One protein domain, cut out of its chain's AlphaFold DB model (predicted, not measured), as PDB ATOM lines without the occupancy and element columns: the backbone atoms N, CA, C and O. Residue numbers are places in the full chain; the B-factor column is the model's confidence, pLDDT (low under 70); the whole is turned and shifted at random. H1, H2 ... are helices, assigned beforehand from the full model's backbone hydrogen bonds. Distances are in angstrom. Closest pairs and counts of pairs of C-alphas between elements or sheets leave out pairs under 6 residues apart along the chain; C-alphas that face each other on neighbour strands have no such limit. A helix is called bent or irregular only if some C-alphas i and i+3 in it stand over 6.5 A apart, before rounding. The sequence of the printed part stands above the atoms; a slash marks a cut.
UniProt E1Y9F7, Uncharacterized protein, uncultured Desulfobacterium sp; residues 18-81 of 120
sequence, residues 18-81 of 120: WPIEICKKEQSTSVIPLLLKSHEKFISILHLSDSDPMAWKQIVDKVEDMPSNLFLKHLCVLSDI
ATOM      1  N   TRP A  18      40.820   7.674 -43.190       67.12
ATOM      2  CA  TRP A  18      39.712   7.703 -44.134       67.12
ATOM      3  C   TRP A  18      39.933   8.780 -45.213       67.12
ATOM      4  O   TRP A  18      40.223   9.930 -44.869       67.12
ATOM      5  N   PRO A  19      39.771   8.443 -46.508       78.31
ATOM      6  CA  PRO A  19      39.829   9.410 -47.596       78.31
ATOM      7  C   PRO A  19      38.810  10.536 -47.403       78.31
ATOM      8  O   PRO A  19      37.717  10.325 -46.864       78.31
ATOM      9  N   ILE A  20      39.153  11.736 -47.873       74.31
ATOM     10  CA  ILE A  20      38.355  12.959 -47.694       74.31
ATOM     11  C   ILE A  20      36.936  12.782 -48.253       74.31
ATOM     12  O   ILE A  20      35.974  13.321 -47.704       74.31
ATOM     13  N   GLU A  21      36.781  12.000 -49.316       76.38
ATOM     14  CA  GLU A  21      35.505  11.706 -49.965       76.38
ATOM     15  C   GLU A  21      34.588  10.879 -49.057       76.38
ATOM     16  O   GLU A  21      33.392  11.160 -48.964       76.38
ATOM     17  N   ILE A  22      35.149   9.898 -48.339       71.50
ATOM     18  CA  ILE A  22      34.398   9.076 -47.383       71.50
ATOM     19  C   ILE A  22      34.073   9.903 -46.136       71.50
ATOM     20  O   ILE A  22      32.938   9.878 -45.669       71.50
ATOM     21  N   CYS A  23      35.016  10.719 -45.657       66.56
ATOM     22  CA  CYS A  23      34.777  11.663 -44.563       66.56
ATOM     23  C   CYS A  23      33.627  12.633 -44.872       66.56
ATOM     24  O   CYS A  23      32.788  12.867 -44.007       66.56
ATOM     25  N   LYS A  24      33.544  13.162 -46.101       71.12
ATOM     26  CA  LYS A  24      32.441  14.037 -46.540       71.12
ATOM     27  C   LYS A  24      31.099  13.300 -46.605       71.12
ATOM     28  O   LYS A  24      30.081  13.868 -46.224       71.12
ATOM     29  N   LYS A  25      31.097  12.044 -47.062       68.19
ATOM     30  CA  LYS A  25      29.889  11.207 -47.174       68.19
ATOM     31  C   LYS A  25      29.371  10.716 -45.815       68.19
ATOM     32  O   LYS A  25      28.165  10.597 -45.613       68.19
ATOM     33  N   GLU A  26      30.270  10.469 -44.867       66.56
ATOM     34  CA  GLU A  26      29.900  10.167 -43.484       66.56
ATOM     35  C   GLU A  26      29.594  11.416 -42.666       66.56
ATOM     36  O   GLU A  26      28.758  11.343 -41.781       66.56
ATOM     37  N   GLN A  27      30.180  12.582 -42.953       60.75
ATOM     38  CA  GLN A  27      29.808  13.831 -42.271       60.75
ATOM     39  C   GLN A  27      28.313  14.144 -42.385       60.75
ATOM     40  O   GLN A  27      27.746  14.724 -41.462       60.75
ATOM     41  N   SER A  28      27.670  13.753 -43.488       62.44
ATOM     42  CA  SER A  28      26.226  13.913 -43.678       62.44
ATOM     43  C   SER A  28      25.374  12.842 -42.988       62.44
ATOM     44  O   SER A  28      24.162  13.015 -42.901       62.44
ATOM     45  N   THR A  29      25.974  11.745 -42.516       65.19
ATOM     46  CA  THR A  29      25.250  10.532 -42.079       65.19
ATOM     47  C   THR A  29      25.573  10.130 -40.635       65.19
ATOM     48  O   THR A  29      24.735   9.569 -39.934       65.19
ATOM     49  N   SER A  30      26.775  10.448 -40.159       70.56
ATOM     50  CA  SER A  30      27.356   9.977 -38.910       70.56
ATOM     51  C   SER A  30      27.716  11.133 -37.987       70.56
ATOM     52  O   SER A  30      28.185  12.196 -38.392       70.56
ATOM     53  N   VAL A  31      27.524  10.894 -36.695       78.19
ATOM     54  CA  VAL A  31      27.870  11.831 -35.625       78.19
ATOM     55  C   VAL A  31      29.376  11.846 -35.325       78.19
ATOM     56  O   VAL A  31      29.874  12.801 -34.734       78.19
ATOM     57  N   ILE A  32      30.122  10.820 -35.754       81.69
ATOM     58  CA  ILE A  32      31.541  10.633 -35.409       81.69
ATOM     59  C   ILE A  32      32.430  11.780 -35.923       81.69
ATOM     60  O   ILE A  32      33.206  12.310 -35.125       81.69
ATOM     61  N   PRO A  33      32.323  12.248 -37.184       83.25
ATOM     62  CA  PRO A  33      33.134  13.371 -37.658       83.25
ATOM     63  C   PRO A  33      32.875  14.676 -36.893       83.25
ATOM     64  O   PRO A  33      33.798  15.458 -36.666       83.25
ATOM     65  N   LEU A  34      31.627  14.904 -36.468       85.44
ATOM     66  CA  LEU A  34      31.258  16.059 -35.648       85.44
ATOM     67  C   LEU A  34      31.888  15.971 -34.252       85.44
ATOM     68  O   LEU A  34      32.400  16.971 -33.745       85.44
ATOM     69  N   LEU A  35      31.891  14.780 -33.649       88.81
ATOM     70  CA  LEU A  35      32.536  14.537 -32.358       88.81
ATOM     71  C   LEU A  35      34.051  14.725 -32.456       88.81
ATOM     72  O   LEU A  35      34.611  15.482 -31.674       88.81
ATOM     73  N   LEU A  36      34.706  14.155 -33.468       88.88
ATOM     74  CA  LEU A  36      36.144  14.351 -33.689       88.88
ATOM     75  C   LEU A  36      36.511  15.837 -33.799       88.88
ATOM     76  O   LEU A  36      37.439  16.292 -33.138       88.88
ATOM     77  N   LYS A  37      35.742  16.614 -34.572       90.25
ATOM     78  CA  LYS A  37      35.978  18.059 -34.731       90.25
ATOM     79  C   LYS A  37      35.807  18.841 -33.423       90.25
ATOM     80  O   LYS A  37      36.495  19.834 -33.213       90.25
ATOM     81  N   SER A  38      34.876  18.427 -32.567       92.69
ATOM     82  CA  SER A  38      34.538  19.131 -31.320       92.69
ATOM     83  C   SER A  38      35.269  18.593 -30.084       92.69
ATOM     84  O   SER A  38      35.092  19.137 -28.995       92.69
ATOM     85  N   HIS A  39      36.115  17.569 -30.239       92.31
ATOM     86  CA  HIS A  39      36.785  16.878 -29.138       92.31
ATOM     87  C   HIS A  39      37.663  17.803 -28.282       92.31
ATOM     88  O   HIS A  39      37.471  17.884 -27.073       92.31
ATOM     89  N   GLU A  40      38.560  18.570 -28.905       92.50
ATOM     90  CA  GLU A  40      39.458  19.498 -28.194       92.50
ATOM     91  C   GLU A  40      38.688  20.521 -27.348       92.50
ATOM     92  O   GLU A  40      39.051  20.846 -26.214       92.50
ATOM     93  N   LYS A  41      37.560  21.002 -27.881       92.62
ATOM     94  CA  LYS A  41      36.687  21.944 -27.182       92.62
ATOM     95  C   LYS A  41      36.013  21.283 -25.983       92.62
ATOM     96  O   LYS A  41      35.967  21.884 -24.914       92.62
ATOM     97  N   PHE A  42      35.521  20.055 -26.148       94.38
ATOM     98  CA  PHE A  42      34.938  19.270 -25.062       94.38
ATOM     99  C   PHE A  42      35.947  19.056 -23.920       94.38
ATOM    100  O   PHE A  42      35.635  19.343 -22.766       94.38
ATOM    101  N   ILE A  43      37.180  18.653 -24.241       93.12
ATOM    102  CA  ILE A  43      38.254  18.466 -23.252       93.12
ATOM    103  C   ILE A  43      38.596  19.780 -22.537       93.12
ATOM    104  O   ILE A  43      38.735  19.805 -21.314       93.12
ATOM    105  N   SER A  44      38.644  20.895 -23.268       93.38
ATOM    106  CA  SER A  44      38.878  22.223 -22.683       93.38
ATOM    107  C   SER A  44      37.810  22.609 -21.651       93.38
ATOM    108  O   SER A  44      38.140  23.167 -20.606       93.38
ATOM    109  N   ILE A  45      36.537  22.285 -21.911       93.50
ATOM    110  CA  ILE A  45      35.440  22.521 -20.958       93.50
ATOM    111  C   ILE A  45      35.670  21.722 -19.673       93.50
ATOM    112  O   ILE A  45      35.547  22.287 -18.587       93.50
ATOM    113  N   LEU A  46      36.052  20.444 -19.786       91.81
ATOM    114  CA  LEU A  46      36.331  19.605 -18.618       91.81
ATOM    115  C   LEU A  46      37.475  20.171 -17.773       91.81
ATOM    116  O   LEU A  46      37.332  20.274 -16.554       91.81
ATOM    117  N   HIS A  47      38.565  20.608 -18.408       91.44
ATOM    118  CA  HIS A  47      39.702  21.209 -17.707       91.44
ATOM    119  C   HIS A  47      39.342  22.495 -16.961       91.44
ATOM    120  O   HIS A  47      39.801  22.693 -15.844       91.44
ATOM    121  N   LEU A  48      38.506  23.351 -17.549       91.06
ATOM    122  CA  LEU A  48      38.069  24.599 -16.913       91.06
ATOM    123  C   LEU A  48      37.034  24.378 -15.795       91.06
ATOM    124  O   LEU A  48      36.774  25.283 -15.004       91.06
ATOM    125  N   SER A  49      36.434  23.188 -15.731       90.25
ATOM    126  CA  SER A  49      35.379  22.827 -14.776       90.25
ATOM    127  C   SER A  49      35.870  22.067 -13.536       90.25
ATOM    128  O   SER A  49      35.067  21.503 -12.801       90.25
ATOM    129  N   ASP A  50      37.176  22.035 -13.274       86.88
ATOM    130  CA  ASP A  50      37.773  21.231 -12.196       86.88
ATOM    131  C   ASP A  50      37.558  21.787 -10.770       86.88
ATOM    132  O   ASP A  50      37.876  21.117  -9.773       86.88
ATOM    133  N   SER A  51      37.020  23.004 -10.676       87.75
ATOM    134  CA  SER A  51      36.779  23.741  -9.433       87.75
ATOM    135  C   SER A  51      35.588  23.212  -8.626       87.75
ATOM    136  O   SER A  51      35.662  23.180  -7.397       87.75
ATOM    137  N   ASP A  52      34.529  22.747  -9.292       89.38
ATOM    138  CA  ASP A  52      33.311  22.199  -8.685       89.38
ATOM    139  C   ASP A  52      32.668  21.165  -9.634       89.38
ATOM    140  O   ASP A  52      32.672  21.379 -10.849       89.38
ATOM    141  N   PRO A  53      32.077  20.060  -9.133       88.38
ATOM    142  CA  PRO A  53      31.488  19.017  -9.980       88.38
ATOM    143  C   PRO A  53      30.332  19.491 -10.878       88.38
ATOM    144  O   PRO A  53      29.937  18.757 -11.783       88.38
ATOM    145  N   MET A  54      29.790  20.692 -10.659       89.75
ATOM    146  CA  MET A  54      28.757  21.321 -11.485       89.75
ATOM    147  C   MET A  54      29.233  22.541 -12.275       89.75
ATOM    148  O   MET A  54      28.449  23.091 -13.054       89.75
ATOM    149  N   ALA A  55      30.505  22.935 -12.158       91.31
ATOM    150  CA  ALA A  55      31.063  24.077 -12.885       91.31
ATOM    151  C   ALA A  55      30.929  23.934 -14.412       91.31
ATOM    152  O   ALA A  55      30.750  24.928 -15.117       91.31
ATOM    153  N   TRP A  56      30.947  22.699 -14.927       91.44
ATOM    154  CA  TRP A  56      30.816  22.420 -16.358       91.44
ATOM    155  C   TRP A  56      29.503  22.948 -16.947       91.44
ATOM    156  O   TRP A  56      29.517  23.401 -18.087       91.44
ATOM    157  N   LYS A  57      28.396  22.967 -16.186       90.31
ATOM    158  CA  LYS A  57      27.085  23.441 -16.673       90.31
ATOM    159  C   LYS A  57      27.167  24.892 -17.140       90.31
ATOM    160  O   LYS A  57      26.844  25.204 -18.277       90.31
ATOM    161  N   GLN A  58      27.724  25.750 -16.287       91.00
ATOM    162  CA  GLN A  58      27.872  27.178 -16.572       91.00
ATOM    163  C   GLN A  58      28.814  27.451 -17.745       91.00
ATOM    164  O   GLN A  58      28.684  28.472 -18.416       91.00
ATOM    165  N   ILE A  59      29.807  26.583 -17.950       92.12
ATOM    166  CA  ILE A  59      30.755  26.716 -19.054       92.12
ATOM    167  C   ILE A  59      30.083  26.283 -20.357       92.12
ATOM    168  O   ILE A  59      30.166  27.018 -21.335       92.12
ATOM    169  N   VAL A  60      29.382  25.146 -20.364       92.81
ATOM    170  CA  VAL A  60      28.634  24.664 -21.536       92.81
ATOM    171  C   VAL A  60      27.605  25.703 -21.985       92.81
ATOM    172  O   VAL A  60      27.590  26.049 -23.160       92.81
ATOM    173  N   ASP A  61      26.844  26.289 -21.058       90.44
ATOM    174  CA  ASP A  61      25.824  27.302 -21.377       90.44
ATOM    175  C   ASP A  61      26.400  28.582 -22.015       90.44
ATOM    176  O   ASP A  61      25.682  29.330 -22.675       90.44
ATOM    177  N   LYS A  62      27.697  28.852 -21.825       90.25
ATOM    178  CA  LYS A  62      28.389  30.030 -22.374       90.25
ATOM    179  C   LYS A  62      29.119  29.757 -23.690       90.25
ATOM    180  O   LYS A  62      29.575  30.704 -24.328       90.25
ATOM    181  N   VAL A  63      29.293  28.494 -24.082       90.12
ATOM    182  CA  VAL A  63      30.067  28.123 -25.273       90.12
ATOM    183  C   VAL A  63      29.124  27.892 -26.449       90.12
ATOM    184  O   VAL A  63      28.501  26.843 -26.565       90.12
ATOM    185  N   GLU A  64      29.080  28.854 -27.369       86.75
ATOM    186  CA  GLU A  64      28.198  28.817 -28.548       86.75
ATOM    187  C   GLU A  64      28.461  27.602 -29.460       86.75
ATOM    188  O   GLU A  64      27.533  26.924 -29.896       86.75
ATOM    189  N   ASP A  65      29.734  27.244 -29.662       87.62
ATOM    190  CA  ASP A  65      30.148  26.109 -30.506       87.62
ATOM    191  C   ASP A  65      29.976  24.722 -29.848       87.62
ATOM    192  O   ASP A  65      30.400  23.707 -30.410       87.62
ATOM    193  N   MET A  66      29.407  24.644 -28.641       91.38
ATOM    194  CA  MET A  66      29.203  23.394 -27.903       91.38
ATOM    195  C   MET A  66      27.789  23.338 -27.317       91.38
ATOM    196  O   MET A  66      27.606  23.502 -26.111       91.38
ATOM    197  N   PRO A  67      26.767  23.061 -28.142       90.19
ATOM    198  CA  PRO A  67      25.416  22.898 -27.633       90.19
ATOM    199  C   PRO A  67      25.325  21.675 -26.705       90.19
ATOM    200  O   PRO A  67      26.029  20.673 -26.886       90.19
ATOM    201  N   SER A  68      24.426  21.724 -25.719       89.69
ATOM    202  CA  SER A  68      24.340  20.724 -24.640       89.69
ATOM    203  C   SER A  68      24.126  19.293 -25.150       89.69
ATOM    204  O   SER A  68      24.637  18.335 -24.573       89.69
ATOM    205  N   ASN A  69      23.423  19.127 -26.274       88.69
ATOM    206  CA  ASN A  69      23.231  17.830 -26.926       88.69
ATOM    207  C   ASN A  69      24.529  17.257 -27.529       88.69
ATOM    208  O   ASN A  69      24.711  16.040 -27.534       88.69
ATOM    209  N   LEU A  70      25.426  18.104 -28.042       90.75
ATOM    210  CA  LEU A  70      26.736  17.693 -28.544       90.75
ATOM    211  C   LEU A  70      27.672  17.343 -27.386       90.75
ATOM    212  O   LEU A  70      28.343  16.315 -27.439       90.75
ATOM    213  N   PHE A  71      27.649  18.139 -26.316       92.81
ATOM    214  CA  PHE A  71      28.383  17.844 -25.085       92.81
ATOM    215  C   PHE A  71      27.964  16.495 -24.478       92.81
ATOM    216  O   PHE A  71      28.812  15.663 -24.156       92.81
ATOM    217  N   LEU A  72      26.656  16.225 -24.406       89.56
ATOM    218  CA  LEU A  72      26.132  14.945 -23.925       89.56
ATOM    219  C   LEU A  72      26.612  13.763 -24.777       89.56
ATOM    220  O   LEU A  72      26.978  12.725 -24.237       89.56
ATOM    221  N   LYS A  73      26.660  13.915 -26.105       89.50
ATOM    222  CA  LYS A  73      27.164  12.856 -26.992       89.50
ATOM    223  C   LYS A  73      28.625  12.508 -26.703       89.50
ATOM    224  O   LYS A  73      28.966  11.329 -26.743       89.50
ATOM    225  N   HIS A  74      29.465  13.492 -26.376       92.38
ATOM    226  CA  HIS A  74      30.840  13.234 -25.928       92.38
ATOM    227  C   HIS A  74      30.884  12.435 -24.627       92.38
ATOM    228  O   HIS A  74      31.619  11.452 -24.544       92.38
ATOM    229  N   LEU A  75      30.059  12.803 -23.639       90.88
ATOM    230  CA  LEU A  75      29.957  12.054 -22.383       90.88
ATOM    231  C   LEU A  75      29.541  10.600 -22.624       90.88
ATOM    232  O   LEU A  75      30.202   9.701 -22.114       90.88
ATOM    233  N   CYS A  76      28.520  10.367 -23.453       87.75
ATOM    234  CA  CYS A  76      28.046   9.027 -23.803       87.75
ATOM    235  C   CYS A  76      29.147   8.146 -24.409       87.75
ATOM    236  O   CYS A  76      29.228   6.962 -24.079       87.75
ATOM    237  N   VAL A  77      29.998   8.716 -25.271       87.00
ATOM    238  CA  VAL A  77      31.142   8.000 -25.861       87.00
ATOM    239  C   VAL A  77      32.170   7.629 -24.794       87.00
ATOM    240  O   VAL A  77      32.630   6.491 -24.776       87.00
ATOM    241  N   LEU A  78      32.507   8.548 -23.884       86.06
ATOM    242  CA  LEU A  78      33.477   8.279 -22.814       86.06
ATOM    243  C   LEU A  78      32.979   7.254 -21.795       86.06
ATOM    244  O   LEU A  78      33.761   6.447 -21.299       86.06
ATOM    245  N   SER A  79      31.689   7.287 -21.475       85.00
ATOM    246  CA  SER A  79      31.082   6.380 -20.503       85.00
ATOM    247  C   SER A  79      30.678   5.027 -21.096       85.00
ATOM    248  O   SER A  79      30.116   4.205 -20.377       85.00
ATOM    249  N   ASP A  80      30.884   4.806 -22.402       83.12
ATOM    250  CA  ASP A  80      30.339   3.657 -23.139       83.12
ATOM    251  C   ASP A  80      28.817   3.483 -22.904       83.12
ATOM    252  O   ASP A  80      28.280   2.380 -22.755       83.12
ATOM    253  N   ILE A  81      28.090   4.605 -22.816       81.06
ATOM    254  CA  ILE A  81      26.632   4.627 -22.640       81.06
ATOM    255  C   ILE A  81      26.003   4.874 -24.009       81.06
ATOM    256  O   ILE A  81      25.853   6.008 -24.457       81.06
TER     257      ILE A  81
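Overview. This is residues 18 to 81 of the 120 residues of an uncharacterized protein of uncultured Desulfobacterium sp (UniProt E1Y9F7). A long, kinked helix, H2, makes the spine of an open, elongated assembly: H1 turns off at a corner from its first end, H3 folds back on its last part as a hairpin, and H4 crosses its middle. The printed part has 64 residues with four named helices, in the order H1, H2, H3, H4, and no named strand; the class is all helix. It is loose, with a radius of gyration of the C-alphas of 13.4 A, and spans 42 by 25 by 17 A.

Arrangement. H1, residues 20 to 27, and H2, residues 32 to 48, touch only at the corner by their link, with C-alphas 27 and 33 closest at 5.7 A; their lines are only just about perpendicular, at 73 degrees. H2, the hub, is irregular, with C-alphas 37 and 40 7.5 A apart, and has a kink of 48 degrees near residue 39. With residues 45 to 48 alone it touches H3, residues 55 to 60, in a helical hairpin: a steep tilt of 40 degrees, opposite ways, the closest C-alphas being those of Ile 45 and Trp 56, 6.5 A apart. With residues 35 to 42 alone H2 touches H4, residues 68 to 78, about perpendicular at 87 degrees, with the closest C-alphas, Phe 42 and Phe 71, 6.7 A apart. H3 and H4 are close but not clearly touching, with C-alphas 60 and 68 closest at 6.6 A. H1 is apart from H3 and H4. Each O i to N i+4 pair is within hydrogen-bond range in H1, H3 and H4, and 11 of 13 are in H2.

Along the chain. H1 begins at C-alpha 20 (38.355, 12.959, -47.694). H2 measures 24.1 A from first to last C-alpha, H4 15.5 A, H1 10.2 A and H3 9.0 A. H4 ends at C-alpha 78 (33.477, 8.279, -22.814).

Size, cuts and confidence. The C-alphas farthest apart, of Glu 21 and Asp 52, are 42.6 A apart. The printed part has no cut. The link H1 to H2 is tight; H2 to H3 and H3 to H4 are short. The mean pLDDT of the printed part is 85.3, with residues 18, 23 and 25 to 29 under 70.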